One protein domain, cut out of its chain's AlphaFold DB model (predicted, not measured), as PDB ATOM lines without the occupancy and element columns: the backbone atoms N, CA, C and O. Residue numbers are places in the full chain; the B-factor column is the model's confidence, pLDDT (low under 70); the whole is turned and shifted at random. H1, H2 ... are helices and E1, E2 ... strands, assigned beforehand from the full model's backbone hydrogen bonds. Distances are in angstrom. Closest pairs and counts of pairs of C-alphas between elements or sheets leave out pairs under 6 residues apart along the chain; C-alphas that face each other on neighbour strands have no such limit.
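AT A GLANCE: This is residues 37 to 251 of the 263 residues of an uncharacterized protein of Amphimedon queenslandica (UniProt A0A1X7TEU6). A twisted sheet folds round on itself into a rough, flared barrel: E2, E5, E8 and E9 make one wall and E11, E12, E13 and E1 another, joined where E9 pairs with E11 and where E4, paired with E3 beside E1, runs on into E5. Outside it, H1 covers E5 and the long H2 covers E5 and E8, with a small head of E6, H4 and E7 at H2's far end. The 215 printed residues include four named helices and thirteen named strands, in the order E1 H1 H2 E2 E3 H3 E4 E5 E6 H4 E7 E8 E9 E10 E11 E12 E13; neighbour strands are antiparallel and the class is mixed. The whole is compact, with a radius of gyration of the C-alphas of 17.2 A and spans of 52 by 42 by 35 A.

HOW THE PARTS SIT: E1, residues 39 to 50, has E13, residues 239 to 250, on one side (N 43 and O 246, 2.8 A) and E3, residues 123 to 126, on the other side (N 44 and O 123, 2.8 A). H1, residues 61 to 66, is on this branched sheet at a height of 7.8 A, over E5, residues 143 to 151; their closest C-alphas, Phe 62 and Gly 145, are 5.7 A apart. H2, residues 71 to 89, is over E5 and E8, residues 174 to 182, at a height of 9.0 A; the closest C-alphas of H2 and E8, Ala 81 and Tyr 177, are 5.9 A apart. E2, residues 109 to 115, is E5's neighbour (N 112 and O 148, 2.8 A). H3, residues 129 to 132, is only just not on the sheet, with 4 pairs of C-alphas within 10 A. E4, residues 139 to 141, is E3's neighbour (N 124 and O 140, 2.7 A). E6, residues 155 to 157, and E7, residues 167 to 169, form a second sheet (N 157 and O 167, 2.8 A). H4, residues 159 to 162, touches H2's residues 86 to 89 alone, closest at C-alphas Tyr 89 and Gly 159, 4.6 A. E8 has E5 on one side (N 147 and O 177, 2.7 A) and E9, residues 191 to 197, on the other side, a hairpin (N 180 and O 193, 2.8 A). E10, residues 202 to 204, E11, residues 209 to 218, E12, residues 222 to 236, and E13 form a meander, each the antiparallel neighbour of the one before (N 204 and O 209, 2.8 A; N 212 and O 228, 2.9 A; N 231 and O 243, 2.8 A). E9 and E10 lie on one side of E11 (N 194 of E9 and O 217, 2.8 A). In H1 and H2 every O i to N i+4 pair is within hydrogen-bond range; H3 and H4 are too short for one.

IN THESE COORDINATES: E1 begins at C-alpha 39 (3.663, 15.571, -28.453) and measures 34.1 A from first to last C-alpha. H2 measures 26.3 A, E12 42.7 A and E13 35.3 A, which ends at C-alpha 250 (2.227, 11.947, -31.762).

THE WHOLE: The C-alphas farthest apart, those of Glu 107 and Arg 134, are 52.8 A apart. The printed part has no cut; the link from H2 to E2, 19 residues, is long. Mean pLDDT of the printed part is 89.5; residues 37, 127 to 138, 186 to 187 and 205 to 208 are under 70.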
ATOM      1  N   PHE A  37       4.646  18.098 -34.440       64.25
ATOM      2  CA  PHE A  37       4.107  17.072 -33.546       64.25
ATOM      3  C   PHE A  37       3.313  17.711 -32.416       64.25
ATOM      4  O   PHE A  37       3.746  18.709 -31.843       64.25
ATOM      5  N   HIS A  38       2.158  17.127 -32.089       72.44
ATOM      6  CA  HIS A  38       1.418  17.534 -30.904       72.44
ATOM      7  C   HIS A  38       2.223  17.202 -29.663       72.44
ATOM      8  O   HIS A  38       2.309  18.061 -28.812       72.44
ATOM      9  N   ILE A  39       2.826  16.013 -29.572       80.31
ATOM     10  CA  ILE A  39       3.663  15.571 -28.453       80.31
ATOM     11  C   ILE A  39       4.908  14.875 -29.003       80.31
ATOM     12  O   ILE A  39       4.813  14.028 -29.891       80.31
ATOM     13  N   GLN A  40       6.066  15.216 -28.435       85.06
ATOM     14  CA  GLN A  40       7.333  14.533 -28.668       85.06
ATOM     15  C   GLN A  40       8.045  14.296 -27.335       85.06
ATOM     16  O   GLN A  40       8.123  15.194 -26.491       85.06
ATOM     17  N   PHE A  41       8.583  13.097 -27.150       86.06
ATOM     18  CA  PHE A  41       9.458  12.775 -26.027       86.06
ATOM     19  C   PHE A  41      10.526  11.773 -26.453       86.06
ATOM     20  O   PHE A  41      10.402  11.117 -27.489       86.06
ATOM     21  N   VAL A  42      11.597  11.690 -25.670       88.69
ATOM     22  CA  VAL A  42      12.733  10.818 -25.964       88.69
ATOM     23  C   VAL A  42      12.915   9.858 -24.809       88.69
ATOM     24  O   VAL A  42      12.989  10.287 -23.658       88.69
ATOM     25  N   SER A  43      13.012   8.573 -25.125       90.50
ATOM     26  CA  SER A  43      13.471   7.561 -24.184       90.50
ATOM     27  C   SER A  43      14.957   7.309 -24.384       90.50
ATOM     28  O   SER A  43      15.428   7.180 -25.515       90.50
ATOM     29  N   ILE A  44      15.689   7.276 -23.283       91.38
ATOM     30  CA  ILE A  44      17.141   7.211 -23.215       91.38
ATOM     31  C   ILE A  44      17.514   6.149 -22.187       91.38
ATOM     32  O   ILE A  44      16.979   6.155 -21.085       91.38
ATOM     33  N   ALA A  45      18.439   5.265 -22.537       90.62
ATOM     34  CA  ALA A  45      19.163   4.440 -21.575       90.62
ATOM     35  C   ALA A  45      20.660   4.573 -21.853       90.62
ATOM     36  O   ALA A  45      21.068   4.588 -23.017       90.62
ATOM     37  N   GLU A  46      21.459   4.704 -20.803       91.75
ATOM     38  CA  GLU A  46      22.917   4.712 -20.878       91.75
ATOM     39  C   GLU A  46      23.447   4.038 -19.616       91.75
ATOM     40  O   GLU A  46      23.533   4.672 -18.566       91.75
ATOM     41  N   ASN A  47      23.734   2.739 -19.694       93.25
ATOM     42  CA  ASN A  47      24.191   1.995 -18.525       93.25
ATOM     43  C   ASN A  47      25.084   0.810 -18.896       93.25
ATOM     44  O   ASN A  47      25.020   0.308 -20.017       93.25
ATOM     45  N   VAL A  48      25.888   0.340 -17.944       93.00
ATOM     46  CA  VAL A  48      26.692  -0.882 -18.069       93.00
ATOM     47  C   VAL A  48      26.073  -1.961 -17.189       93.00
ATOM     48  O   VAL A  48      26.007  -1.821 -15.970       93.00
ATOM     49  N   VAL A  49      25.614  -3.044 -17.810       93.00
ATOM     50  CA  VAL A  49      24.878  -4.129 -17.145       93.00
ATOM     51  C   VAL A  49      25.473  -5.491 -17.508       93.00
ATOM     52  O   VAL A  49      26.150  -5.602 -18.532       93.00
ATOM     53  N   PRO A  50      25.252  -6.546 -16.707       93.19
ATOM     54  CA  PRO A  50      25.571  -7.907 -17.129       93.19
ATOM     55  C   PRO A  50      24.870  -8.265 -18.447       93.19
ATOM     56  O   PRO A  50      23.723  -7.878 -18.661       93.19
ATOM     57  N   ALA A  51      25.515  -9.050 -19.312       87.31
ATOM     58  CA  ALA A  51      24.960  -9.470 -20.606       87.31
ATOM     59  C   ALA A  51      23.618 -10.218 -20.480       87.31
ATOM     60  O   ALA A  51      22.784 -10.172 -21.381       87.31
ATOM     61  N   SER A  52      23.373 -10.866 -19.339       87.12
ATOM     62  CA  SER A  52      22.092 -11.506 -19.028       87.12
ATOM     63  C   SER A  52      20.919 -10.526 -18.925       87.12
ATOM     64  O   SER A  52      19.777 -10.958 -18.972       87.12
ATOM     65  N   GLU A  53      21.180  -9.226 -18.769       88.06
ATOM     66  CA  GLU A  53      20.148  -8.189 -18.641       88.06
ATOM     67  C   GLU A  53      19.735  -7.587 -19.994       88.06
ATOM     68  O   GLU A  53      18.753  -6.849 -20.049       88.06
ATOM     69  N   THR A  54      20.481  -7.849 -21.079       80.00
ATOM     70  CA  THR A  54      20.264  -7.205 -22.390       80.00
ATOM     71  C   THR A  54      19.438  -8.033 -23.366       80.00
ATOM     72  O   THR A  54      18.889  -7.477 -24.315       80.00
ATOM     73  N   ALA A  55      19.358  -9.348 -23.166       72.50
ATOM     74  CA  ALA A  55      18.542 -10.225 -23.997       72.50
ATOM     75  C   ALA A  55      17.118 -10.325 -23.428       72.50
ATOM     76  O   ALA A  55      16.963 -10.356 -22.206       72.50
ATOM     77  N   PRO A  56      16.077 -10.413 -24.278       70.00
ATOM     78  CA  PRO A  56      14.737 -10.724 -23.804       70.00
ATOM     79  C   PRO A  56      14.745 -12.116 -23.165       70.00
ATOM     80  O   PRO A  56      14.844 -13.134 -23.850       70.00
ATOM     81  N   THR A  57      14.663 -12.156 -21.839       78.50
ATOM     82  CA  THR A  57      14.386 -13.376 -21.089       78.50
ATOM     83  C   THR A  57      12.874 -13.595 -21.053       78.50
ATOM     84  O   THR A  57      12.136 -12.619 -20.884       78.50
ATOM     85  N   PRO A  58      12.397 -14.844 -21.216       88.75
ATOM     86  CA  PRO A  58      10.984 -15.161 -21.064       88.75
ATOM     87  C   PRO A  58      10.439 -14.651 -19.727       88.75
ATOM     88  O   PRO A  58      10.848 -15.131 -18.669       88.75
ATOM     89  N   ASP A  59       9.557 -13.654 -19.773       89.00
ATOM     90  CA  ASP A  59       9.035 -13.009 -18.571       89.00
ATOM     91  C   ASP A  59       7.648 -12.385 -18.798       89.00
ATOM     92  O   ASP A  59       7.475 -11.457 -19.590       89.00
ATOM     93  N   PHE A  60       6.650 -12.873 -18.054       93.06
ATOM     94  CA  PHE A  60       5.305 -12.295 -18.018       93.06
ATOM     95  C   PHE A  60       5.123 -11.218 -16.940       93.06
ATOM     96  O   PHE A  60       4.047 -10.611 -16.890       93.06
ATOM     97  N   SER A  61       6.137 -10.936 -16.113       93.56
ATOM     98  CA  SER A  61       6.076  -9.946 -15.026       93.56
ATOM     99  C   SER A  61       5.677  -8.560 -15.528       93.56
ATOM    100  O   SER A  61       4.964  -7.820 -14.850       93.56
ATOM    101  N   PHE A  62       5.994  -8.226 -16.781       95.25
ATOM    102  CA  PHE A  62       5.506  -6.990 -17.379       95.25
ATOM    103  C   PHE A  62       3.974  -6.929 -17.420       95.25
ATOM    104  O   PHE A  62       3.355  -5.915 -17.084       95.25
ATOM    105  N   PHE A  63       3.315  -8.023 -17.784       96.81
ATOM    106  CA  PHE A  63       1.863  -8.049 -17.844       96.81
ATOM    107  C   PHE A  63       1.230  -8.165 -16.454       96.81
ATOM    108  O   PHE A  63       0.274  -7.440 -16.165       96.81
ATOM    109  N   THR A  64       1.761  -9.022 -15.578       96.19
ATOM    110  CA  THR A  64       1.193  -9.270 -14.241       96.19
ATOM    111  C   THR A  64       1.535  -8.171 -13.241       96.19
ATOM    112  O   THR A  64       0.665  -7.716 -12.500       96.19
ATOM    113  N   ASP A  65       2.776  -7.686 -13.233       95.31
ATOM    114  CA  ASP A  65       3.293  -6.788 -12.203       95.31
ATOM    115  C   ASP A  65       3.330  -5.328 -12.631       95.31
ATOM    116  O   ASP A  65       3.047  -4.457 -11.799       95.31
ATOM    117  N   VAL A  66       3.617  -5.045 -13.903       94.75
ATOM    118  CA  VAL A  66       3.661  -3.668 -14.412       94.75
ATOM    119  C   VAL A  66       2.296  -3.213 -14.919       94.75
ATOM    120  O   VAL A  66       1.817  -2.152 -14.510       94.75
ATOM    121  N   LEU A  67       1.653  -3.996 -15.788       95.38
ATOM    122  CA  LEU A  67       0.338  -3.664 -16.344       95.38
ATOM    123  C   LEU A  67      -0.834  -4.124 -15.469       95.38
ATOM    124  O   LEU A  67      -1.949  -3.637 -15.670       95.38
ATOM    125  N   LYS A  68      -0.587  -5.001 -14.486       96.19
ATOM    126  CA  LYS A  68      -1.612  -5.550 -13.580       96.19
ATOM    127  C   LYS A  68      -2.778  -6.204 -14.336       96.19
ATOM    128  O   LYS A  68      -3.941  -6.006 -13.982       96.19
ATOM    129  N   LEU A  69      -2.466  -6.943 -15.402       96.81
ATOM    130  CA  LEU A  69      -3.452  -7.667 -16.203       96.81
ATOM    131  C   LEU A  69      -3.874  -8.973 -15.522       96.81
ATOM    132  O   LEU A  69      -3.066  -9.650 -14.892       96.81
ATOM    133  N   SER A  70      -5.143  -9.344 -15.688       97.69
ATOM    134  CA  SER A  70      -5.633 -10.681 -15.342       97.69
ATOM    135  C   SER A  70      -5.198 -11.719 -16.378       97.69
ATOM    136  O   SER A  70      -4.873 -11.370 -17.513       97.69
ATOM    137  N   GLN A  71      -5.286 -13.006 -16.039       96.31
ATOM    138  CA  GLN A  71      -4.930 -14.085 -16.965       96.31
ATOM    139  C   GLN A  71      -5.696 -14.011 -18.296       96.31
ATOM    140  O   GLN A  71      -5.091 -14.100 -19.359       96.31
ATOM    141  N   ALA A  72      -7.007 -13.752 -18.253       97.75
ATOM    142  CA  ALA A  72      -7.822 -13.601 -19.462       97.75
ATOM    143  C   ALA A  72      -7.399 -12.387 -20.313       97.75
ATOM    144  O   ALA A  72      -7.490 -12.406 -21.540       97.75
ATOM    145  N   GLN A  73      -6.924 -11.309 -19.678       97.88
ATOM    146  CA  GLN A  73      -6.380 -10.156 -20.396       97.88
ATOM    147  C   GLN A  73      -5.020 -10.473 -21.019       97.88
ATOM    148  O   GLN A  73      -4.775 -10.044 -22.143       97.88
ATOM    149  N   ILE A  74      -4.164 -11.224 -20.322       97.12
ATOM    150  CA  ILE A  74      -2.879 -11.692 -20.853       97.12
ATOM    151  C   ILE A  74      -3.121 -12.569 -22.076       97.12
ATOM    152  O   ILE A  74      -2.591 -12.271 -23.136       97.12
ATOM    153  N   GLU A  75      -4.000 -13.566 -21.971       96.50
ATOM    154  CA  GLU A  75      -4.376 -14.436 -23.088       96.50
ATOM    155  C   GLU A  75      -4.899 -13.636 -24.285       96.50
ATOM    156  O   GLU A  75      -4.457 -13.836 -25.417       96.50
ATOM    157  N   LYS A  76      -5.774 -12.651 -24.041       97.81
ATOM    158  CA  LYS A  76      -6.243 -11.760 -25.103       97.81
ATOM    159  C   LYS A  76      -5.082 -11.016 -25.775       97.81
ATOM    160  O   LYS A  76      -5.057 -10.916 -26.998       97.81
ATOM    161  N   VAL A  77      -4.145 -10.470 -25.003       97.88
ATOM    162  CA  VAL A  77      -2.998  -9.731 -25.550       97.88
ATOM    163  C   VAL A  77      -2.048 -10.663 -26.309       97.88
ATOM    164  O   VAL A  77      -1.565 -10.271 -27.369       97.88
ATOM    165  N   THR A  78      -1.838 -11.893 -25.834       97.81
ATOM    166  CA  THR A  78      -1.096 -12.941 -26.551       97.81
ATOM    167  C   THR A  78      -1.750 -13.239 -27.899       97.81
ATOM    168  O   THR A  78      -1.074 -13.231 -28.925       97.81
ATOM    169  N   ASN A  79      -3.072 -13.417 -27.930       98.00
ATOM    170  CA  ASN A  79      -3.819 -13.665 -29.165       98.00
ATOM    171  C   ASN A  79      -3.766 -12.466 -30.124       98.00
ATOM    172  O   ASN A  79      -3.565 -12.648 -31.324       98.00
ATOM    173  N   ASP A  80      -3.883 -11.237 -29.606       98.31
ATOM    174  CA  ASP A  80      -3.721 -10.015 -30.401       98.31
ATOM    175  C   ASP A  80      -2.301  -9.943 -31.017       98.31
ATOM    176  O   ASP A  80      -2.157  -9.557 -32.181       98.31
ATOM    177  N   ALA A  81      -1.261 -10.338 -30.270       98.44
ATOM    178  CA  ALA A  81       0.127 -10.369 -30.738       98.44
ATOM    179  C   ALA A  81       0.354 -11.445 -31.812       98.44
ATOM    180  O   ALA A  81       0.890 -11.139 -32.877       98.44
ATOM    181  N   MET A  82      -0.106 -12.682 -31.585       98.56
ATOM    182  CA  MET A  82      -0.017 -13.766 -32.574       98.56
ATOM    183  C   MET A  82      -0.735 -13.397 -33.873       98.56
ATOM    184  O   MET A  82      -0.176 -13.551 -34.958       98.56
ATOM    185  N   LYS A  83      -1.940 -12.818 -33.771       98.50
ATOM    186  CA  LYS A  83      -2.674 -12.326 -34.939       98.50
ATOM    187  C   LYS A  83      -1.886 -11.245 -35.679       98.50
ATOM    188  O   LYS A  83      -1.800 -11.280 -36.902       98.50
ATOM    189  N   PHE A  84      -1.295 -10.295 -34.952       98.56
ATOM    190  CA  PHE A  84      -0.464  -9.253 -35.546       98.56
ATOM    191  C   PHE A  84       0.728  -9.832 -36.321       98.56
ATOM    192  O   PHE A  84       0.957  -9.425 -37.459       98.56
ATOM    193  N   PHE A  85       1.468 -10.781 -35.740       98.62
ATOM    194  CA  PHE A  85       2.624 -11.387 -36.405       98.62
ATOM    195  C   PHE A  85       2.220 -12.202 -37.640       98.62
ATOM    196  O   PHE A  85       2.857 -12.065 -38.689       98.62
ATOM    197  N   LYS A  86       1.108 -12.940 -37.561       98.50
ATOM    198  CA  LYS A  86       0.535 -13.677 -38.692       98.50
ATOM    199  C   LYS A  86       0.113 -12.740 -39.820       98.50
ATOM    200  O   LYS A  86       0.577 -12.884 -40.946       98.50
ATOM    201  N   ASP A  87      -0.710 -11.738 -39.522       98.38
ATOM    202  CA  ASP A  87      -1.238 -10.817 -40.534       98.38
ATOM    203  C   ASP A  87      -0.130  -9.960 -41.165       98.38
ATOM    204  O   ASP A  87      -0.076  -9.771 -42.386       98.38
ATOM    205  N   LYS A  88       0.752  -9.390 -40.331       98.31
ATOM    206  CA  LYS A  88       1.732  -8.405 -40.795       98.31
ATOM    207  C   LYS A  88       2.944  -9.055 -41.434       98.31
ATOM    208  O   LYS A  88       3.419  -8.521 -42.433       98.31
ATOM    209  N   TYR A  89       3.424 -10.165 -40.879       98.31
ATOM    210  CA  TYR A  89       4.702 -10.775 -41.245       98.31
ATOM    211  C   TYR A  89       4.587 -12.221 -41.735       98.31
ATOM    212  O   TYR A  89       5.589 -12.785 -42.168       98.31
ATOM    213  N   GLY A  90       3.397 -12.825 -41.701       97.94
ATOM    214  CA  GLY A  90       3.201 -14.222 -42.089       97.94
ATOM    215  C   GLY A  90       3.776 -15.233 -41.095       97.94
ATOM    216  O   GLY A  90       3.958 -16.383 -41.474       97.94
ATOM    217  N   VAL A  91       4.083 -14.824 -39.857       98.12
ATOM    218  CA  VAL A  91       4.634 -15.719 -38.826       98.12
ATOM    219  C   VAL A  91       3.502 -16.192 -37.924       98.12
ATOM    220  O   VAL A  91       2.895 -15.381 -37.225       98.12
ATOM    221  N   ASP A  92       3.211 -17.489 -37.959       97.88
ATOM    222  CA  ASP A  92       2.048 -18.071 -37.295       97.88
ATOM    223  C   ASP A  92       2.436 -18.932 -36.091       97.88
ATOM    224  O   ASP A  92       3.279 -19.816 -36.194       97.88
ATOM    225  N   PHE A  93       1.787 -18.681 -34.956       98.19
ATOM    226  CA  PHE A  93       1.972 -19.422 -33.709       98.19
ATOM    227  C   PHE A  93       0.655 -20.037 -33.204       98.19
ATOM    228  O   PHE A  93       0.633 -20.563 -32.092       98.19
ATOM    229  N   THR A  94      -0.451 -19.971 -33.963       95.00
ATOM    230  CA  THR A  94      -1.776 -20.395 -33.460       95.00
ATOM    231  C   THR A  94      -1.851 -21.869 -33.087       95.00
ATOM    232  O   THR A  94      -2.585 -22.206 -32.166       95.00
ATOM    233  N   ASP A  95      -1.064 -22.715 -33.755       93.69
ATOM    234  CA  ASP A  95      -1.074 -24.173 -33.568       93.69
ATOM    235  C   ASP A  95       0.087 -24.659 -32.680       93.69
ATOM    236  O   ASP A  95       0.431 -25.838 -32.661       93.69
ATOM    237  N   THR A  96       0.732 -23.737 -31.966       96.75
ATOM    238  CA  THR A  96       1.833 -24.038 -31.041       96.75
ATOM    239  C   THR A  96       1.333 -23.963 -29.610       96.75
ATOM    240  O   THR A  96       0.525 -23.093 -29.308       96.75
ATOM    241  N   GLU A  97       1.838 -24.803 -28.709       95.69
ATOM    242  CA  GLU A  97       1.574 -24.679 -27.269       95.69
ATOM    243  C   GLU A  97       2.724 -23.932 -26.574       95.69
ATOM    244  O   GLU A  97       3.881 -24.076 -26.983       95.69
ATOM    245  N   PRO A  98       2.446 -23.106 -25.548       96.38
ATOM    246  CA  PRO A  98       3.497 -22.456 -24.787       96.38
ATOM    247  C   PRO A  98       4.187 -23.470 -23.865       96.38
ATOM    248  O   PRO A  98       3.532 -24.321 -23.266       96.38
ATOM    249  N   ASN A  99       5.501 -23.345 -23.696       94.75
ATOM    250  CA  ASN A  99       6.215 -24.057 -22.634       94.75
ATOM    251  C   ASN A  99       5.969 -23.411 -21.251       94.75
ATOM    252  O   ASN A  99       5.262 -22.408 -21.136       94.75
ATOM    253  N   ASP A 100       6.610 -23.940 -20.204       91.81
ATOM    254  CA  ASP A 100       6.484 -23.444 -18.820       91.81
ATOM    255  C   ASP A 100       6.884 -21.966 -18.642       91.81
ATOM    256  O   ASP A 100       6.495 -21.319 -17.670       91.81
ATOM    257  N   LEU A 101       7.648 -21.413 -19.587       91.38
ATOM    258  CA  LEU A 101       8.076 -20.015 -19.611       91.38
ATOM    259  C   LEU A 101       7.184 -19.130 -20.498       91.38
ATOM    260  O   LEU A 101       7.456 -17.940 -20.655       91.38
ATOM    261  N   GLY A 102       6.139 -19.691 -21.113       93.50
ATOM    262  CA  GLY A 102       5.270 -18.973 -22.041       93.50
ATOM    263  C   GLY A 102       5.775 -18.855 -23.466       93.50
ATOM    264  O   GLY A 102       5.115 -18.207 -24.279       93.50
ATOM    265  N   VAL A 103       6.942 -19.425 -23.764       96.62
ATOM    266  CA  VAL A 103       7.528 -19.354 -25.099       96.62
ATOM    267  C   VAL A 103       6.769 -20.304 -26.008       96.62
ATOM    268  O   VAL A 103       6.575 -21.470 -25.670       96.62
ATOM    269  N   ARG A 104       6.361 -19.792 -27.167       97.69
ATOM    270  CA  ARG A 104       5.767 -20.576 -28.252       97.69
ATOM    271  C   ARG A 104       6.774 -20.706 -29.377       97.69
ATOM    272  O   ARG A 104       7.429 -19.730 -29.739       97.69
ATOM    273  N   GLU A 105       6.899 -21.898 -29.935       97.25
ATOM    274  CA  GLU A 105       7.984 -22.226 -30.852       97.25
ATOM    275  C   GLU A 105       7.445 -22.926 -32.099       97.25
ATOM    276  O   GLU A 105       6.661 -23.866 -32.017       97.25
ATOM    277  N   THR A 106       7.875 -22.444 -33.261       96.88
ATOM    278  CA  THR A 106       7.700 -23.108 -34.559       96.88
ATOM    279  C   THR A 106       9.042 -23.676 -35.009       96.88
ATOM    280  O   THR A 106      10.061 -23.491 -34.339       96.88
ATOM    281  N   GLU A 107       9.097 -24.324 -36.171       95.38
ATOM    282  CA  GLU A 107      10.377 -24.713 -36.773       95.38
ATOM    283  C   GLU A 107      11.305 -23.501 -36.999       95.38
ATOM    284  O   GLU A 107      12.517 -23.599 -36.814       95.38
ATOM    285  N   ASP A 108      10.727 -22.345 -37.325       96.25
ATOM    286  CA  ASP A 108      11.427 -21.176 -37.861       96.25
ATOM    287  C   ASP A 108      11.652 -20.040 -36.858       96.25
ATOM    288  O   ASP A 108      12.549 -19.210 -37.044       96.25
ATOM    289  N   ALA A 109      10.829 -19.964 -35.813       97.31
ATOM    290  CA  ALA A 109      10.766 -18.797 -34.947       97.31
ATOM    291  C   ALA A 109      10.291 -19.124 -33.526       97.31
ATOM    292  O   ALA A 109       9.606 -20.121 -33.291       97.31
ATOM    293  N   MET A 110      10.620 -18.238 -32.590       97.19
ATOM    294  CA  MET A 110      10.172 -18.279 -31.197       97.19
ATOM    295  C   MET A 110       9.434 -16.990 -30.852       97.19
ATOM    296  O   MET A 110       9.980 -15.911 -31.062       97.19
ATOM    297  N   LEU A 111       8.236 -17.104 -30.288       97.75
ATOM    298  CA  LEU A 111       7.491 -16.014 -29.669       97.75
ATOM    299  C   LEU A 111       7.802 -15.994 -28.171       97.75
ATOM    300  O   LEU A 111       7.451 -16.921 -27.443       97.75
ATOM    301  N   ILE A 112       8.449 -14.925 -27.722       96.94
ATOM    302  CA  ILE A 112       9.018 -14.799 -26.382       96.94
ATOM    303  C   ILE A 112       8.303 -13.652 -25.654       96.94
ATOM    304  O   ILE A 112       8.417 -12.507 -26.106       96.94
ATOM    305  N   PRO A 113       7.566 -13.906 -24.553       97.00
ATOM    306  CA  PRO A 113       7.126 -12.830 -23.668       97.00
ATOM    307  C   PRO A 113       8.354 -12.199 -23.008       97.00
ATOM    308  O   PRO A 113       9.265 -12.918 -22.615       97.00
ATOM    309  N   PHE A 114       8.416 -10.878 -22.882       95.56
ATOM    310  CA  PHE A 114       9.585 -10.226 -22.298       95.56
ATOM    311  C   PHE A 114       9.239  -8.979 -21.490       95.56
ATOM    312  O   PHE A 114       8.255  -8.279 -21.752       95.56
ATOM    313  N   GLN A 115      10.150  -8.656 -20.577       94.12
ATOM    314  CA  GLN A 115      10.288  -7.353 -19.947       94.12
ATOM    315  C   GLN A 115      11.726  -6.869 -20.143       94.12
ATOM    316  O   GLN A 115      12.672  -7.603 -19.869       94.12
ATOM    317  N   LEU A 116      11.907  -5.627 -20.589       91.56
ATOM    318  CA  LEU A 116      13.224  -5.004 -20.585       91.56
ATOM    319  C   LEU A 116      13.692  -4.842 -19.137       91.56
ATOM    320  O   LEU A 116      12.956  -4.305 -18.304       91.56
ATOM    321  N   SER A 117      14.916  -5.281 -18.841       90.56
ATOM    322  CA  SER A 117      15.438  -5.223 -17.477       90.56
ATOM    323  C   SER A 117      15.404  -3.791 -16.924       90.56
ATOM    324  O   SER A 117      15.938  -2.873 -17.557       90.56
ATOM    325  N   PRO A 118      14.862  -3.571 -15.711       89.00
ATOM    326  CA  PRO A 118      14.890  -2.256 -15.077       89.00
ATOM    327  C   PRO A 118      16.321  -1.777 -14.788       89.00
ATOM    328  O   PRO A 118      16.543  -0.574 -14.667       89.00
ATOM    329  N   LYS A 119      17.312  -2.684 -14.743       90.25
ATOM    330  CA  LYS A 119      18.730  -2.329 -14.561       90.25
ATOM    331  C   LYS A 119      19.324  -1.588 -15.758       90.25
ATOM    332  O   LYS A 119      20.336  -0.915 -15.601       90.25
ATOM    333  N   ILE A 120      18.701  -1.665 -16.937       89.06
ATOM    334  CA  ILE A 120      19.099  -0.860 -18.102       89.06
ATOM    335  C   ILE A 120      18.804   0.633 -17.868       89.06
ATOM    336  O   ILE A 120      19.377   1.482 -18.543       89.06
ATOM    337  N   GLU A 121      17.955   0.970 -16.887       88.44
ATOM    338  CA  GLU A 121      17.572   2.347 -16.554       88.44
ATOM    339  C   GLU A 121      17.006   3.107 -17.761       88.44
ATOM    340  O   GLU A 121      17.349   4.259 -18.032       88.44
ATOM    341  N   TYR A 122      16.108   2.457 -18.502       88.69
ATOM    342  CA  TYR A 122      15.454   3.081 -19.643       88.69
ATOM    343  C   TYR A 122      14.482   4.169 -19.172       88.69
ATOM    344  O   TYR A 122      13.474   3.893 -18.520       88.69
ATOM    345  N   GLN A 123      14.791   5.427 -19.473       88.06
ATOM    346  CA  GLN A 123      14.097   6.599 -18.944       88.06
ATOM    347  C   GLN A 123      13.505   7.459 -20.057       88.06
ATOM    348  O   GLN A 123      14.166   7.767 -21.039       88.06
ATOM    349  N   VAL A 124      12.276   7.934 -19.876       84.19
ATOM    350  CA  VAL A 124      11.656   8.949 -20.729       84.19
ATOM    351  C   VAL A 124      11.941  10.342 -20.192       84.19
ATOM    352  O   VAL A 124      11.631  10.666 -19.043       84.19
ATOM    353  N   THR A 125      12.420  11.203 -21.082       78.44
ATOM    354  CA  THR A 125      12.433  12.653 -20.920       78.44
ATOM    355  C   THR A 125      11.297  13.257 -21.740       78.44
ATOM    356  O   THR A 125      11.261  13.185 -22.970       78.44
ATOM    357  N   PHE A 126      10.326  13.853 -21.051       71.75
ATOM    358  CA  PHE A 126       9.259  14.596 -21.710       71.75
ATOM    359  C   PHE A 126       9.701  16.035 -21.939       71.75
ATOM    360  O   PHE A 126      10.128  16.710 -20.998       71.75
ATOM    361  N   ASN A 127       9.466  16.557 -23.142       62.59
ATOM    362  CA  ASN A 127       9.300  17.996 -23.288       62.59
ATOM    363  C   ASN A 127       7.904  18.355 -22.752       62.59
ATOM    364  O   ASN A 127       6.905  18.410 -23.467       62.59
ATOM    365  N   THR A 128       7.817  18.462 -21.428       51.34
ATOM    366  CA  THR A 128       6.562  18.527 -20.665       51.34
ATOM    367  C   THR A 128       5.738  19.779 -20.907       51.34
ATOM    368  O   THR A 128       4.582  19.788 -20.493       51.34
ATOM    369  N   PHE A 129       6.258  20.795 -21.609       49.06
ATOM    370  CA  PHE A 129       5.507  22.024 -21.880       49.06
ATOM    371  C   PHE A 129       4.123  21.731 -22.479       49.06
ATOM    372  O   PHE A 129       3.140  22.380 -22.145       49.06
ATOM    373  N   ILE A 130       4.041  20.685 -23.295       53.12
ATOM    374  CA  ILE A 130       2.827  20.275 -23.994       53.12
ATOM    375  C   ILE A 130       1.846  19.513 -23.084       53.12
ATOM    376  O   ILE A 130       0.637  19.648 -23.235       53.12
ATOM    377  N   LEU A 131       2.346  18.726 -22.126       54.38
ATOM    378  CA  LEU A 131       1.509  17.910 -21.235       54.38
ATOM    379  C   LEU A 131       1.096  18.647 -19.956       54.38
ATOM    380  O   LEU A 131       0.062  18.332 -19.374       54.38
ATOM    381  N   THR A 132       1.907  19.598 -19.491       53.16
ATOM    382  CA  THR A 132       1.745  20.233 -18.172       53.16
ATOM    383  C   THR A 132       1.608  21.754 -18.239       53.16
ATOM    384  O   THR A 132       1.375  22.384 -17.208       53.16
ATOM    385  N   GLY A 133       1.791  22.364 -19.417       53.56
ATOM    386  CA  GLY A 133       1.816  23.821 -19.580       53.56
ATOM    387  C   GLY A 133       3.005  24.505 -18.896       53.56
ATOM    388  O   GLY A 133       3.009  25.728 -18.764       53.56
ATOM    389  N   ARG A 134       4.001  23.747 -18.412       47.97
ATOM    390  CA  ARG A 134       5.183  24.271 -17.713       47.97
ATOM    391  C   ARG A 134       6.450  23.556 -18.188       47.97
ATOM    392  O   ARG A 134       6.411  22.343 -18.386       47.97
ATOM    393  N   PRO A 135       7.584  24.263 -18.339       52.12
ATOM    394  CA  PRO A 135       8.863  23.610 -18.578       52.12
ATOM    395  C   PRO A 135       9.224  22.787 -17.338       52.12
ATOM    396  O   PRO A 135       9.460  23.325 -16.257       52.12
ATOM    397  N   TYR A 136       9.195  21.468 -17.474       53.41
ATOM    398  CA  TYR A 136       9.463  20.548 -16.378       53.41
ATOM    399  C   TYR A 136      10.296  19.365 -16.869       53.41
ATOM    400  O   TYR A 136       9.771  18.419 -17.452       53.41
ATOM    401  N   SER A 137      11.606  19.395 -16.649       56.59
ATOM    402  CA  SER A 137      12.480  18.264 -16.965       56.59
ATOM    403  C   SER A 137      12.439  17.253 -15.820       56.59
ATOM    404  O   SER A 137      13.227  17.330 -14.879       56.59
ATOM    405  N   LYS A 138      11.492  16.312 -15.870       66.38
ATOM    406  CA  LYS A 138      11.565  15.086 -15.067       66.38
ATOM    407  C   LYS A 138      11.778  13.884 -15.970       66.38
ATOM    408  O   LYS A 138      11.063  13.731 -16.959       66.38
ATOM    409  N   CYS A 139      12.722  13.041 -15.570       78.00
ATOM    410  CA  CYS A 139      12.871  11.696 -16.095       78.00
ATOM    411  C   CYS A 139      11.850  10.781 -15.415       78.00
ATOM    412  O   CYS A 139      11.649  10.853 -14.197       78.00
ATOM    413  N   TYR A 140      11.199   9.935 -16.201       87.31
ATOM    414  CA  TYR A 140      10.341   8.862 -15.712       87.31
ATOM    415  C   TYR A 140      10.892   7.541 -16.216       87.31
ATOM    416  O   TYR A 140      11.413   7.480 -17.320       87.31
ATOM    417  N   GLU A 141      10.752   6.485 -15.430       90.62
ATOM    418  CA  GLU A 141      11.041   5.135 -15.900       90.62
ATOM    419  C   GLU A 141      10.145   4.797 -17.104       90.62
ATOM    420  O   GLU A 141       8.936   5.050 -17.076       90.62
ATOM    421  N   ASN A 142      10.736   4.239 -18.156       92.50
ATOM    422  CA  ASN A 142      10.023   3.689 -19.294       92.50
ATOM    423  C   ASN A 142      10.028   2.169 -19.205       92.50
ATOM    424  O   ASN A 142      10.979   1.516 -19.630       92.50
ATOM    425  N   ARG A 143       8.964   1.601 -18.640       94.88
ATOM    426  CA  ARG A 143       8.844   0.147 -18.543       94.88
ATOM    427  C   ARG A 143       8.410  -0.381 -19.898       94.88
ATOM    428  O   ARG A 143       7.310  -0.053 -20.344       94.88
ATOM    429  N   ASP A 144       9.281  -1.150 -20.531       94.62
ATOM    430  CA  ASP A 144       9.097  -1.726 -21.860       94.62
ATOM    431  C   ASP A 144       8.941  -3.242 -21.732       94.62
ATOM    432  O   ASP A 144       9.757  -3.898 -21.086       94.62
ATOM    433  N   GLY A 145       7.886  -3.793 -22.312       95.94
ATOM    434  CA  GLY A 145       7.671  -5.231 -22.350       95.94
ATOM    435  C   GLY A 145       6.566  -5.616 -23.318       95.94
ATOM    436  O   GLY A 145       5.799  -4.778 -23.807       95.94
ATOM    437  N   GLY A 146       6.480  -6.903 -23.618       97.44
ATOM    438  CA  GLY A 146       5.607  -7.385 -24.672       97.44
ATOM    439  C   GLY A 146       5.960  -8.789 -25.122       97.44
ATOM    440  O   GLY A 146       6.305  -9.649 -24.321       97.44
ATOM    441  N   PHE A 147       5.873  -8.990 -26.428       98.00
ATOM    442  CA  PHE A 147       6.286 -10.183 -27.135       98.00
ATOM    443  C   PHE A 147       7.300  -9.814 -28.210       98.00
ATOM    444  O   PHE A 147       7.076  -8.886 -28.996       98.00
ATOM    445  N   ALA A 148       8.392 -10.561 -28.257       96.50
ATOM    446  CA  ALA A 148       9.368 -10.518 -29.330       96.50
ATOM    447  C   ALA A 148       9.293 -11.823 -30.120       96.50
ATOM    448  O   ALA A 148       9.080 -12.888 -29.544       96.50
ATOM    449  N   VAL A 149       9.488 -11.745 -31.431       97.25
ATOM    450  CA  VAL A 149       9.755 -12.919 -32.256       97.25
ATOM    451  C   VAL A 149      11.223 -12.908 -32.644       97.25
ATOM    452  O   VAL A 149      11.690 -11.935 -33.236       97.25
ATOM    453  N   SER A 150      11.921 -13.991 -32.309       93.94
ATOM    454  CA  SER A 150      13.292 -14.274 -32.742       93.94
ATOM    455  C   SER A 150      13.279 -15.374 -33.804       93.94
ATOM    456  O   SER A 150      12.463 -16.298 -33.731       93.94
ATOM    457  N   PHE A 151      14.170 -15.270 -34.790       95.25
ATOM    458  CA  PHE A 151      14.238 -16.179 -35.932       95.25
ATOM    459  C   PHE A 151      15.424 -17.132 -35.801       95.25
ATOM    460  O   PHE A 151      16.558 -16.716 -35.581       95.25
ATOM    461  N   LYS A 152      15.173 -18.429 -35.975       95.31
ATOM    462  CA  LYS A 152      16.200 -19.473 -35.818       95.31
ATOM    463  C   LYS A 152      17.091 -19.629 -37.047       95.31
ATOM    464  O   LYS A 152      18.194 -20.160 -36.955       95.31
ATOM    465  N   ARG A 153      16.594 -19.191 -38.203       94.94
ATOM    466  CA  ARG A 153      17.289 -19.190 -39.491       94.94
ATOM    467  C   ARG A 153      16.842 -17.997 -40.326       94.94
ATOM    468  O   ARG A 153      15.765 -17.438 -40.096       94.94
ATOM    469  N   GLU A 154      17.677 -17.628 -41.290       95.44
ATOM    470  CA  GLU A 154      17.292 -16.667 -42.318       95.44
ATOM    471  C   GLU A 154      16.069 -17.185 -43.072       95.44
ATOM    472  O   GLU A 154      15.984 -18.365 -43.420       95.44
ATOM    473  N   GLN A 155      15.109 -16.303 -43.318       95.94
ATOM    474  CA  GLN A 155      13.873 -16.659 -44.005       95.94
ATOM    475  C   GLN A 155      13.261 -15.431 -44.679       95.94
ATOM    476  O   GLN A 155      13.850 -14.348 -44.716       95.94
ATOM    477  N   LYS A 156      12.059 -15.596 -45.230       97.31
ATOM    478  CA  LYS A 156      11.257 -14.489 -45.746       97.31
ATOM    479  C   LYS A 156      10.048 -14.256 -44.855       97.31
ATOM    480  O   LYS A 156       9.324 -15.189 -44.536       97.31
ATOM    481  N   LEU A 157       9.801 -12.993 -44.532       97.69
ATOM    482  CA  LEU A 157       8.541 -12.542 -43.954       97.69
ATOM    483  C   LEU A 157       7.563 -12.208 -45.072       97.69
ATOM    484  O   LEU A 157       7.932 -11.538 -46.037       97.69
ATOM    485  N   PHE A 158       6.319 -12.631 -44.905       97.81
ATOM    486  CA  PHE A 158       5.209 -12.394 -45.823       97.81
ATOM    487  C   PHE A 158       4.221 -11.396 -45.198       97.81
ATOM    488  O   PHE A 158       4.637 -10.423 -44.561       97.81
ATOM    489  N   GLY A 159       2.917 -11.594 -45.410       97.25
ATOM    490  CA  GLY A 159       1.860 -10.732 -44.884       97.25
ATOM    491  C   GLY A 159       1.877  -9.333 -45.500       97.25
ATOM    492  O   GLY A 159       2.435  -9.106 -46.575       97.25
ATOM    493  N   THR A 160       1.280  -8.361 -44.811       97.69
ATOM    494  CA  THR A 160       1.230  -6.974 -45.314       97.69
ATOM    495  C   THR A 160       2.607  -6.304 -45.414       97.69
ATOM    496  O   THR A 160       2.759  -5.332 -46.148       97.69
ATOM    497  N   TYR A 161       3.617  -6.787 -44.680       96.62
ATOM    498  CA  TYR A 161       4.984  -6.263 -44.743       96.62
ATOM    499  C   TYR A 161       5.736  -6.757 -45.984       96.62
ATOM    500  O   TYR A 161       6.368  -5.953 -46.681       96.62
ATOM    501  N   GLY A 162       5.706  -8.070 -46.224       96.38
ATOM    502  CA  GLY A 162       6.474  -8.734 -47.278       96.38
ATOM    503  C   GLY A 162       5.748  -8.894 -48.611       96.38
ATOM    504  O   GLY A 162       6.407  -9.050 -49.635       96.38
ATOM    505  N   GLY A 163       4.414  -8.840 -48.618       97.25
ATOM    506  CA  GLY A 163       3.607  -9.160 -49.795       97.25
ATOM    507  C   GLY A 163       3.767 -10.620 -50.233       97.25
ATOM    508  O   GLY A 163       4.217 -11.469 -49.463       97.25
ATOM    509  N   SER A 164       3.407 -10.912 -51.485       96.31
ATOM    510  CA  SER A 164       3.518 -12.255 -52.076       96.31
ATOM    511  C   SER A 164       4.962 -12.695 -52.337       96.31
ATOM    512  O   SER A 164       5.250 -13.886 -52.316       96.31
ATOM    513  N   GLU A 165       5.875 -11.753 -52.577       97.31
ATOM    514  CA  GLU A 165       7.287 -12.049 -52.875       97.31
ATOM    515  C   GLU A 165       8.123 -12.337 -51.615       97.31
ATOM    516  O   GLU A 165       9.189 -12.972 -51.682       97.31
ATOM    517  N   GLY A 166       7.616 -11.884 -50.465       97.56
ATOM    518  CA  GLY A 166       8.285 -11.921 -49.175       97.56
ATOM    519  C   GLY A 166       9.486 -10.973 -49.093       97.56
ATOM    520  O   GLY A 166      10.068 -10.554 -50.092       97.56
ATOM    521  N   LYS A 167       9.898 -10.637 -47.869       97.50
ATOM    522  CA  LYS A 167      11.096  -9.829 -47.591       97.50
ATOM    523  C   LYS A 167      12.048 -10.579 -46.670       97.50
ATOM    524  O   LYS A 167      11.572 -11.174 -45.707       97.50
ATOM    525  N   PRO A 168      13.366 -10.529 -46.918       95.75
ATOM    526  CA  PRO A 168      14.325 -11.264 -46.108       95.75
ATOM    527  C   PRO A 168      14.365 -10.751 -44.664       95.75
ATOM    528  O   PRO A 168      14.209  -9.545 -44.408       95.75
ATOM    529  N   ILE A 169      14.604 -11.688 -43.751       94.50
ATOM    530  CA  ILE A 169      14.836 -11.472 -42.326       94.50
ATOM    531  C   ILE A 169      16.014 -12.340 -41.871       94.50
ATOM    532  O   ILE A 169      16.103 -13.509 -42.257       94.50
ATOM    533  N   GLY A 170      16.929 -11.752 -41.102       91.94
ATOM    534  CA  GLY A 170      18.087 -12.443 -40.543       91.94
ATOM    535  C   GLY A 170      17.786 -13.115 -39.201       91.94
ATOM    536  O   GLY A 170      16.799 -12.801 -38.539       91.94
ATOM    537  N   THR A 171      18.677 -14.004 -38.763       90.62
ATOM    538  CA  THR A 171      18.594 -14.687 -37.454       90.62
ATOM    539  C   THR A 171      18.710 -13.746 -36.257       90.62
ATOM    540  O   THR A 171      18.166 -14.017 -35.192       90.62
ATOM    541  N   ASN A 172      19.406 -12.623 -36.434       86.50
ATOM    542  CA  ASN A 172      19.607 -11.619 -35.389       86.50
ATOM    543  C   ASN A 172      18.552 -10.504 -35.409       86.50
ATOM    544  O   ASN A 172      18.590  -9.610 -34.563       86.50
ATOM    545  N   ASP A 173      17.635 -10.529 -36.377       91.44
ATOM    546  CA  ASP A 173      16.552  -9.560 -36.442       91.44
ATOM    547  C   ASP A 173      15.411  -9.974 -35.499       91.44
ATOM    548  O   ASP A 173      15.250 -11.144 -35.146       91.44
ATOM    549  N   ALA A 174      14.572  -9.012 -35.121       93.38
ATOM    550  CA  ALA A 174      13.384  -9.275 -34.316       93.38
ATOM    551  C   ALA A 174      12.176  -8.463 -34.794       93.38
ATOM    552  O   ALA A 174      12.303  -7.361 -35.325       93.38
ATOM    553  N   ILE A 175      10.973  -8.981 -34.564       96.81
ATOM    554  CA  ILE A 175       9.715  -8.219 -34.670       96.81
ATOM    555  C   ILE A 175       9.038  -8.215 -33.302       96.81
ATOM    556  O   ILE A 175       9.151  -9.179 -32.551       96.81
ATOM    557  N   VAL A 176       8.366  -7.117 -32.951       96.88
ATOM    558  CA  VAL A 176       7.881  -6.901 -31.581       96.88
ATOM    559  C   VAL A 176       6.445  -6.391 -31.540       96.88
ATOM    560  O   VAL A 176       6.006  -5.618 -32.396       96.88
ATOM    561  N   TYR A 177       5.726  -6.800 -30.503       98.38
ATOM    562  CA  TYR A 177       4.394  -6.328 -30.144       98.38
ATOM    563  C   TYR A 177       4.371  -6.121 -28.636       98.38
ATOM    564  O   TYR A 177       4.554  -7.076 -27.888       98.38
ATOM    565  N   GLY A 178       4.128  -4.909 -28.156       97.94
ATOM    566  CA  GLY A 178       4.235  -4.665 -26.725       97.94
ATOM    567  C   GLY A 178       3.665  -3.342 -26.275       97.94
ATOM    568  O   GLY A 178       2.852  -2.710 -26.959       97.94
ATOM    569  N   PHE A 179       4.059  -2.946 -25.073       98.19
ATOM    570  CA  PHE A 179       3.590  -1.734 -24.437       98.19
ATOM    571  C   PHE A 179       4.723  -1.031 -23.701       98.19
ATOM    572  O   PHE A 179       5.593  -1.650 -23.100       98.19
ATOM    573  N   TYR A 180       4.640   0.290 -23.691       96.62
ATOM    574  CA  TYR A 180       5.318   1.131 -22.722       96.62
ATOM    575  C   TYR A 180       4.357   1.449 -21.581       96.62
ATOM    576  O   TYR A 180       3.196   1.787 -21.834       96.62
ATOM    577  N   SER A 181       4.836   1.384 -20.340       95.75
ATOM    578  CA  SER A 181       4.122   1.834 -19.142       95.75
ATOM    579  C   SER A 181       4.960   2.872 -18.404       95.75
ATOM    580  O   SER A 181       5.983   2.558 -17.796       95.75
ATOM    581  N   ILE A 182       4.522   4.130 -18.470       92.62
ATOM    582  CA  ILE A 182       5.253   5.267 -17.905       92.62
ATOM    583  C   ILE A 182       4.481   5.789 -16.683       92.62
ATOM    584  O   ILE A 182       3.397   6.367 -16.848       92.62
ATOM    585  N   PRO A 183       4.994   5.621 -15.448       89.81
ATOM    586  CA  PRO A 183       4.325   6.061 -14.228       89.81
ATOM    587  C   PRO A 183       4.456   7.582 -14.057       89.81
ATOM    588  O   PRO A 183       5.261   8.097 -13.275       89.81
ATOM    589  N   LEU A 184       3.648   8.327 -14.810       82.31
ATOM    590  CA  LEU A 184       3.570   9.779 -14.711       82.31
ATOM    591  C   LEU A 184       3.044  10.173 -13.328       82.31
ATOM    592  O   LEU A 184       1.860  10.034 -13.052       82.31
ATOM    593  N   ARG A 185       3.905  10.734 -12.470       70.75
ATOM    594  CA  ARG A 185       3.548  11.169 -11.099       70.75
ATOM    595  C   ARG A 185       2.406  12.197 -11.037       70.75
ATOM    596  O   ARG A 185       1.826  12.399  -9.978       70.75
ATOM    597  N   ILE A 186       2.106  12.861 -12.152       67.62
ATOM    598  CA  ILE A 186       0.992  13.810 -12.292       67.62
ATOM    599  C   ILE A 186      -0.365  13.127 -12.531       67.62
ATOM    600  O   ILE A 186      -1.403  13.773 -12.419       67.62
ATOM    601  N   HIS A 187      -0.377  11.829 -12.839       66.12
ATOM    602  CA  HIS A 187      -1.585  11.048 -13.074       66.12
ATOM    603  C   HIS A 187      -1.683   9.887 -12.082       66.12
ATOM    604  O   HIS A 187      -0.690   9.292 -11.678       66.12
ATOM    605  N   ARG A 188      -2.917   9.522 -11.708       76.12
ATOM    606  CA  ARG A 188      -3.173   8.347 -10.854       76.12
ATOM    607  C   ARG A 188      -2.929   7.014 -11.572       76.12
ATOM    608  O   ARG A 188      -2.866   5.983 -10.915       76.12
ATOM    609  N   LYS A 189      -2.845   7.023 -12.906       85.88
ATOM    610  CA  LYS A 189      -2.620   5.841 -13.749       85.88
ATOM    611  C   LYS A 189      -1.413   6.079 -14.659       85.88
ATOM    612  O   LYS A 189      -1.235   7.218 -15.098       85.88
ATOM    613  N   PRO A 190      -0.614   5.039 -14.957       90.75
ATOM    614  CA  PRO A 190       0.492   5.167 -15.895       90.75
ATOM    615  C   PRO A 190      -0.017   5.518 -17.296       90.75
ATOM    616  O   PRO A 190      -1.113   5.115 -17.700       90.75
ATOM    617  N   LEU A 191       0.798   6.255 -18.048       91.06
ATOM    618  CA  LEU A 191       0.611   6.396 -19.485       91.06
ATOM    619  C   LEU A 191       1.005   5.070 -20.131       91.06
ATOM    620  O   LEU A 191       2.176   4.698 -20.114       91.06
ATOM    621  N   VAL A 192       0.016   4.376 -20.691       95.44
ATOM    622  CA  VAL A 192       0.226   3.140 -21.445       95.44
ATOM    623  C   VAL A 192       0.188   3.449 -22.938       95.44
ATOM    624  O   VAL A 192      -0.742   4.104 -23.431       95.44
ATOM    625  N   ILE A 193       1.204   2.983 -23.657       97.06
ATOM    626  CA  ILE A 193       1.348   3.154 -25.103       97.06
ATOM    627  C   ILE A 193       1.605   1.781 -25.695       97.06
ATOM    628  O   ILE A 193       2.641   1.188 -25.428       97.06
ATOM    629  N   ARG A 194       0.683   1.278 -26.514       98.38
ATOM    630  CA  ARG A 194       0.935   0.070 -27.298       98.38
ATOM    631  C   ARG A 194       1.896   0.409 -28.429       98.38
ATOM    632  O   ARG A 194       1.695   1.422 -29.100       98.38
ATOM    633  N   TYR A 195       2.866  -0.457 -28.671       98.12
ATOM    634  CA  TYR A 195       3.718  -0.406 -29.845       98.12
ATOM    635  C   TYR A 195       3.637  -1.708 -30.634       98.12
ATOM    636  O   TYR A 195       3.445  -2.792 -30.085       98.12
ATOM    637  N   THR A 196       3.802  -1.591 -31.942       98.25
ATOM    638  CA  THR A 196       3.909  -2.727 -32.857       98.25
ATOM    639  C   THR A 196       4.998  -2.430 -33.869       98.25
ATOM    640  O   THR A 196       5.028  -1.316 -34.395       98.25
ATOM    641  N   SER A 197       5.876  -3.383 -34.171       96.88
ATOM    642  CA  SER A 197       6.940  -3.170 -35.154       96.88
ATOM    643  C   SER A 197       6.352  -2.737 -36.505       96.88
ATOM    644  O   SER A 197       5.430  -3.350 -37.043       96.88
ATOM    645  N   GLY A 198       6.843  -1.621 -37.039       94.50
ATOM    646  CA  GLY A 198       6.544  -1.128 -38.385       94.50
ATOM    647  C   GLY A 198       7.337  -1.914 -39.428       94.50
ATOM    648  O   GLY A 198       6.792  -2.391 -40.421       94.50
ATOM    649  N   SER A 199       8.614  -2.123 -39.124       93.88
ATOM    650  CA  SER A 199       9.556  -3.010 -39.803       93.88
ATOM    651  C   SER A 199      10.275  -3.861 -38.753       93.88
ATOM    652  O   SER A 199      10.259  -3.486 -37.579       93.88
ATOM    653  N   PRO A 200      10.928  -4.966 -39.143       94.62
ATOM    654  CA  PRO A 200      11.820  -5.676 -38.241       94.62
ATOM    655  C   PRO A 200      12.886  -4.755 -37.652       94.62
ATOM    656  O   PRO A 200      13.385  -3.858 -38.340       94.62
ATOM    657  N   ALA A 201      13.195  -4.976 -36.378       91.62
ATOM    658  CA  ALA A 201      14.348  -4.408 -35.719       91.62
ATOM    659  C   ALA A 201      15.577  -5.168 -36.213       91.62
ATOM    660  O   ALA A 201      15.675  -6.377 -36.001       91.62
ATOM    661  N   ARG A 202      16.454  -4.470 -36.936       86.56
ATOM    662  CA  ARG A 202      17.609  -5.087 -37.587       86.56
ATOM    663  C   ARG A 202      18.868  -4.843 -36.797       86.56
ATOM    664  O   ARG A 202      19.155  -3.685 -36.488       86.56
ATOM    665  N   LEU A 203      19.582  -5.921 -36.490       78.88
ATOM    666  CA  LEU A 203      20.896  -5.840 -35.875       78.88
ATOM    667  C   LEU A 203      21.938  -5.694 -36.986       78.88
ATOM    668  O   LEU A 203      22.232  -6.646 -37.708       78.88
ATOM    669  N   GLU A 204      22.499  -4.501 -37.134       72.94
ATOM    670  CA  GLU A 204      23.633  -4.285 -38.024       72.94
ATOM    671  C   GLU A 204      24.880  -4.912 -37.397       72.94
ATOM    672  O   GLU A 204      25.455  -4.412 -36.427       72.94
ATOM    673  N   THR A 205      25.277  -6.056 -37.953       58.12
ATOM    674  CA  THR A 205      26.304  -6.956 -37.410       58.12
ATOM    675  C   THR A 205      27.695  -6.340 -37.313       58.12
ATOM    676  O   THR A 205      28.519  -6.850 -36.563       58.12
ATOM    677  N   ASN A 206      27.968  -5.266 -38.057       58.97
ATOM    678  CA  ASN A 206      29.298  -4.657 -38.092       58.97
ATOM    679  C   ASN A 206      29.550  -3.723 -36.903       58.97
ATOM    680  O   ASN A 206      30.681  -3.644 -36.437       58.97
ATOM    681  N   ASP A 207      28.500  -3.084 -36.383       63.03
ATOM    682  CA  ASP A 207      28.641  -2.018 -35.388       63.03
ATOM    683  C   ASP A 207      27.735  -2.208 -34.151       63.03
ATOM    684  O   ASP A 207      27.763  -1.403 -33.220       63.03
ATOM    685  N   GLY A 208      26.925  -3.275 -34.108       69.06
ATOM    686  CA  GLY A 208      26.067  -3.597 -32.961       69.06
ATOM    687  C   GLY A 208      24.854  -2.672 -32.805       69.06
ATOM    688  O   GLY A 208      24.286  -2.582 -31.713       69.06
ATOM    689  N   PHE A 209      24.460  -1.979 -33.879       82.94
ATOM    690  CA  PHE A 209      23.278  -1.121 -33.905       82.94
ATOM    691  C   PHE A 209      22.009  -1.938 -34.133       82.94
ATOM    692  O   PHE A 209      21.893  -2.664 -35.114       82.94
ATOM    693  N   LEU A 210      21.015  -1.753 -33.271       86.94
ATOM    694  CA  LEU A 210      19.651  -2.220 -33.468       86.94
ATOM    695  C   LEU A 210      18.761  -1.029 -33.830       86.94
ATOM    696  O   LEU A 210      18.474  -0.180 -32.980       86.94
ATOM    697  N   ILE A 211      18.310  -0.965 -35.083       89.94
ATOM    698  CA  ILE A 211      17.404   0.094 -35.553       89.94
ATOM    699  C   ILE A 211      15.961  -0.331 -35.292       89.94
ATOM    700  O   ILE A 211      15.521  -1.369 -35.779       89.94
ATOM    701  N   ILE A 212      15.203   0.488 -34.562       90.38
ATOM    702  CA  ILE A 212      13.833   0.183 -34.137       90.38
ATOM    703  C   ILE A 212      12.856   1.180 -34.757       90.38
ATOM    704  O   ILE A 212      12.960   2.391 -34.557       90.38
ATOM    705  N   ASN A 213      11.849   0.650 -35.453       94.50
ATOM    706  CA  ASN A 213      10.756   1.419 -36.034       94.50
ATOM    707  C   ASN A 213       9.421   0.805 -35.610       94.50
ATOM    708  O   ASN A 213       9.044  -0.242 -36.134       94.50
ATOM    709  N   CYS A 214       8.681   1.458 -34.714       96.69
ATOM    710  CA  CYS A 214       7.368   0.992 -34.264       96.69
ATOM    711  C   CYS A 214       6.252   1.990 -34.584       96.69
ATOM    712  O   CYS A 214       6.452   3.205 -34.546       96.69
ATOM    713  N   ASP A 215       5.067   1.461 -34.862       97.38
ATOM    714  CA  ASP A 215       3.810   2.201 -34.845       97.38
ATOM    715  C   ASP A 215       3.291   2.234 -33.403       97.38
ATOM    716  O   ASP A 215       3.370   1.227 -32.693       97.38
ATOM    717  N   LEU A 216       2.774   3.380 -32.956       97.19
ATOM    718  CA  LEU A 216       2.303   3.577 -31.584       97.19
ATOM    719  C   LEU A 216       0.805   3.858 -31.529       97.19
ATOM    720  O   LEU A 216       0.239   4.518 -32.401       97.19
ATOM    721  N   PHE A 217       0.180   3.445 -30.431       96.62
ATOM    722  CA  PHE A 217      -1.169   3.855 -30.076       96.62
ATOM    723  C   PHE A 217      -1.314   4.054 -28.567       96.62
ATOM    724  O   PHE A 217      -1.018   3.162 -27.772       96.62
ATOM    725  N   SER A 218      -1.849   5.204 -28.169       92.88
ATOM    726  CA  SER A 218      -2.269   5.476 -26.798       92.88
ATOM    727  C   SER A 218      -3.697   6.002 -26.785       92.88
ATOM    728  O   SER A 218      -4.050   6.857 -27.590       92.88
ATOM    729  N   LYS A 219      -4.508   5.572 -25.812       91.31
ATOM    730  CA  LYS A 219      -5.858   6.131 -25.619       91.31
ATOM    731  C   LYS A 219      -5.838   7.638 -25.341       91.31
ATOM    732  O   LYS A 219      -6.817   8.311 -25.631       91.31
ATOM    733  N   PHE A 220      -4.749   8.143 -24.761       87.38
ATOM    734  CA  PHE A 220      -4.607   9.553 -24.407       87.38
ATOM    735  C   PHE A 220      -3.951  10.375 -25.526       87.38
ATOM    736  O   PHE A 220      -4.340  11.515 -25.751       87.38
ATOM    737  N   LEU A 221      -2.974   9.797 -26.238       86.75
ATOM    738  CA  LEU A 221      -2.168  10.516 -27.238       86.75
ATOM    739  C   LEU A 221      -2.586  10.263 -28.693       86.75
ATOM    740  O   LEU A 221      -2.136  10.969 -29.592       86.75
ATOM    741  N   GLY A 222      -3.430   9.260 -28.938       91.81
ATOM    742  CA  GLY A 222      -3.782   8.800 -30.277       91.81
ATOM    743  C   GLY A 222      -2.683   7.952 -30.922       91.81
ATOM    744  O   GLY A 222      -1.915   7.267 -30.241       91.81
ATOM    745  N   HIS A 223      -2.641   7.970 -32.255       94.44
ATOM    746  CA  HIS A 223      -1.641   7.258 -33.052       94.44
ATOM    747  C   HIS A 223      -0.321   8.024 -33.113       94.44
ATOM    748  O   HIS A 223      -0.313   9.244 -33.262       94.44
ATOM    749  N   GLY A 224       0.791   7.299 -33.055       94.88
ATOM    750  CA  GLY A 224       2.132   7.868 -33.072       94.88
ATOM    751  C   GLY A 224       3.149   6.947 -33.729       94.88
ATOM    752  O   GLY A 224       2.797   5.917 -34.302       94.88
ATOM    753  N   THR A 225       4.419   7.311 -33.618       95.38
ATOM    754  CA  THR A 225       5.542   6.488 -34.070       95.38
ATOM    755  C   THR A 225       6.689   6.547 -33.068       95.38
ATOM    756  O   THR A 225       6.892   7.567 -32.407       95.38
ATOM    757  N   ALA A 226       7.414   5.438 -32.943       94.69
ATOM    758  CA  ALA A 226       8.690   5.359 -32.247       94.69
ATOM    759  C   ALA A 226       9.782   5.025 -33.263       94.69
ATOM    760  O   ALA A 226       9.622   4.127 -34.101       94.69
ATOM    761  N   ARG A 227      10.875   5.781 -33.212       94.00
ATOM    762  CA  ARG A 227      12.040   5.635 -34.085       94.00
ATOM    763  C   ARG A 227      13.289   5.750 -33.230       94.00
ATOM    764  O   ARG A 227      13.489   6.778 -32.579       94.00
ATOM    765  N   GLY A 228      14.117   4.715 -33.221       92.25
ATOM    766  CA  GLY A 228      15.257   4.668 -32.321       92.25
ATOM    767  C   GLY A 228      16.391   3.770 -32.771       92.25
ATOM    768  O   GLY A 228      16.272   3.006 -33.726       92.25
ATOM    769  N   VAL A 229      17.488   3.889 -32.036       92.06
ATOM    770  CA  VAL A 229      18.695   3.084 -32.175       92.06
ATOM    771  C   VAL A 229      19.073   2.580 -30.788       92.06
ATOM    772  O   VAL A 229      19.042   3.344 -29.819       92.06
ATOM    773  N   SER A 230      19.413   1.300 -30.698       90.19
ATOM    774  CA  SER A 230      20.047   0.710 -29.519       90.19
ATOM    775  C   SER A 230      21.437   0.225 -29.891       90.19
ATOM    776  O   SER A 230      21.613  -0.356 -30.955       90.19
ATOM    777  N   VAL A 231      22.413   0.468 -29.030       90.44
ATOM    778  CA  VAL A 231      23.795   0.014 -29.187       90.44
ATOM    779  C   VAL A 231      24.136  -0.850 -27.992       90.44
ATOM    780  O   VAL A 231      23.907  -0.443 -26.849       90.44
ATOM    781  N   PHE A 232      24.680  -2.029 -28.263       87.00
ATOM    782  CA  PHE A 232      25.130  -2.971 -27.248       87.00
ATOM    783  C   PHE A 232      26.617  -3.231 -27.460       87.00
ATOM    784  O   PHE A 232      27.005  -3.940 -28.387       87.00
ATOM    785  N   THR A 233      27.461  -2.634 -26.622       88.94
ATOM    786  CA  THR A 233      28.920  -2.733 -26.744       88.94
ATOM    787  C   THR A 233      29.468  -3.625 -25.634       88.94
ATOM    788  O   THR A 233      29.294  -3.299 -24.459       88.94
ATOM    789  N   PRO A 234      30.129  -4.751 -25.955       89.44
ATOM    790  CA  PRO A 234      30.833  -5.539 -24.954       89.44
ATOM    791  C   PRO A 234      31.959  -4.736 -24.293       89.44
ATOM    792  O   PRO A 234      32.806  -4.174 -24.980       89.44
ATOM    793  N   GLU A 235      31.997  -4.725 -22.960       88.56
ATOM    794  CA  GLU A 235      33.043  -4.039 -22.174       88.56
ATOM    795  C   GLU A 235      34.066  -5.031 -21.575       88.56
ATOM    796  O   GLU A 235      35.020  -4.633 -20.909       88.56
ATOM    797  N   GLY A 236      33.876  -6.337 -21.803       86.19
ATOM    798  CA  GLY A 236      34.631  -7.419 -21.163       86.19
ATOM    799  C   GLY A 236      33.952  -7.956 -19.893       86.19
ATOM    800  O   GLY A 236      32.974  -7.396 -19.404       86.19
ATOM    801  N   ASN A 237      34.441  -9.087 -19.370       89.94
ATOM    802  CA  ASN A 237      33.957  -9.724 -18.128       89.94
ATOM    803  C   ASN A 237      32.444 -10.024 -18.079       89.94
ATOM    804  O   ASN A 237      31.844 -10.033 -17.007       89.94
ATOM    805  N   GLY A 238      31.815 -10.254 -19.234       89.50
ATOM    806  CA  GLY A 238      30.372 -10.500 -19.319       89.50
ATOM    807  C   GLY A 238      29.500  -9.254 -19.123       89.50
ATOM    808  O   GLY A 238      28.297  -9.399 -18.918       89.50
ATOM    809  N   MET A 239      30.076  -8.050 -19.190       93.38
ATOM    810  CA  MET A 239      29.355  -6.777 -19.111       93.38
ATOM    811  C   MET A 239      29.117  -6.185 -20.504       93.38
ATOM    812  O   MET A 239      29.972  -6.268 -21.389       93.38
ATOM    813  N   ILE A 240      27.964  -5.541 -20.671       91.00
ATOM    814  CA  ILE A 240      27.546  -4.843 -21.884       91.00
ATOM    815  C   ILE A 240      27.210  -3.396 -21.524       91.00
ATOM    816  O   ILE A 240      26.399  -3.139 -20.630       91.00
ATOM    817  N   ARG A 241      27.796  -2.442 -22.246       91.44
ATOM    818  CA  ARG A 241      27.308  -1.065 -22.285       91.44
ATOM    819  C   ARG A 241      26.105  -0.996 -23.210       91.44
ATOM    820  O   ARG A 241      26.172  -1.379 -24.374       91.44
ATOM    821  N   THR A 242      25.013  -0.482 -22.675       90.50
ATOM    822  CA  THR A 242      23.761  -0.242 -23.382       90.50
ATOM    823  C   THR A 242      23.622   1.249 -23.650       90.50
ATOM    824  O   THR A 242      23.739   2.059 -22.729       90.50
ATOM    825  N   SER A 243      23.362   1.618 -24.902       91.94
ATOM    826  CA  SER A 243      23.005   2.984 -25.285       91.94
ATOM    827  C   SER A 243      21.752   2.949 -26.144       91.94
ATOM    828  O   SER A 243      21.786   2.553 -27.305       91.94
ATOM    829  N   ILE A 244      20.615   3.327 -25.566       92.06
ATOM    830  CA  ILE A 244      19.317   3.319 -26.244       92.06
ATOM    831  C   ILE A 244      18.859   4.759 -26.416       92.06
ATOM    832  O   ILE A 244      18.874   5.536 -25.458       92.06
ATOM    833  N   ARG A 245      18.439   5.130 -27.625       92.62
ATOM    834  CA  ARG A 245      17.793   6.411 -27.928       92.62
ATOM    835  C   ARG A 245      16.578   6.143 -28.798       92.62
ATOM    836  O   ARG A 245      16.718   5.677 -29.923       92.62
ATOM    837  N   ASN A 246      15.390   6.456 -28.301       92.31
ATOM    838  CA  ASN A 246      14.150   6.267 -29.044       92.31
ATOM    839  C   ASN A 246      13.285   7.524 -28.962       92.31
ATOM    840  O   ASN A 246      12.997   8.027 -27.876       92.31
ATOM    841  N   VAL A 247      12.901   8.055 -30.116       91.88
ATOM    842  CA  VAL A 247      12.093   9.265 -30.243       91.88
ATOM    843  C   VAL A 247      10.652   8.865 -30.505       91.88
ATOM    844  O   VAL A 247      10.353   8.153 -31.459       91.88
ATOM    845  N   PHE A 248       9.762   9.378 -29.668       92.38
ATOM    846  CA  PHE A 248       8.331   9.137 -29.719       92.38
ATOM    847  C   PHE A 248       7.649  10.392 -30.225       92.38
ATOM    848  O   PHE A 248       7.882  11.478 -29.686       92.38
ATOM    849  N   THR A 249       6.780  10.253 -31.220       89.62
ATOM    850  CA  THR A 249       6.003  11.372 -31.751       89.62
ATOM    851  C   THR A 249       4.530  11.021 -31.906       89.62
ATOM    852  O   THR A 249       4.164   9.914 -32.301       89.62
ATOM    853  N   PHE A 250       3.676  11.993 -31.587       88.75
ATOM    854  CA  PHE A 250       2.227  11.947 -31.762       88.75
ATOM    855  C   PHE A 250       1.781  13.284 -32.386       88.75
ATOM    856  O   PHE A 250       2.066  14.331 -31.799       88.75
ATOM    857  N   PRO A 251       1.117  13.316 -33.559       87.56
ATOM    858  CA  PRO A 251       0.747  12.174 -34.388       87.56
ATOM    859  C   PRO A 251       1.970  11.543 -35.079       87.56
ATOM    860  O   PRO A 251       3.072  12.080 -35.008       87.56
TER     861      PRO A 251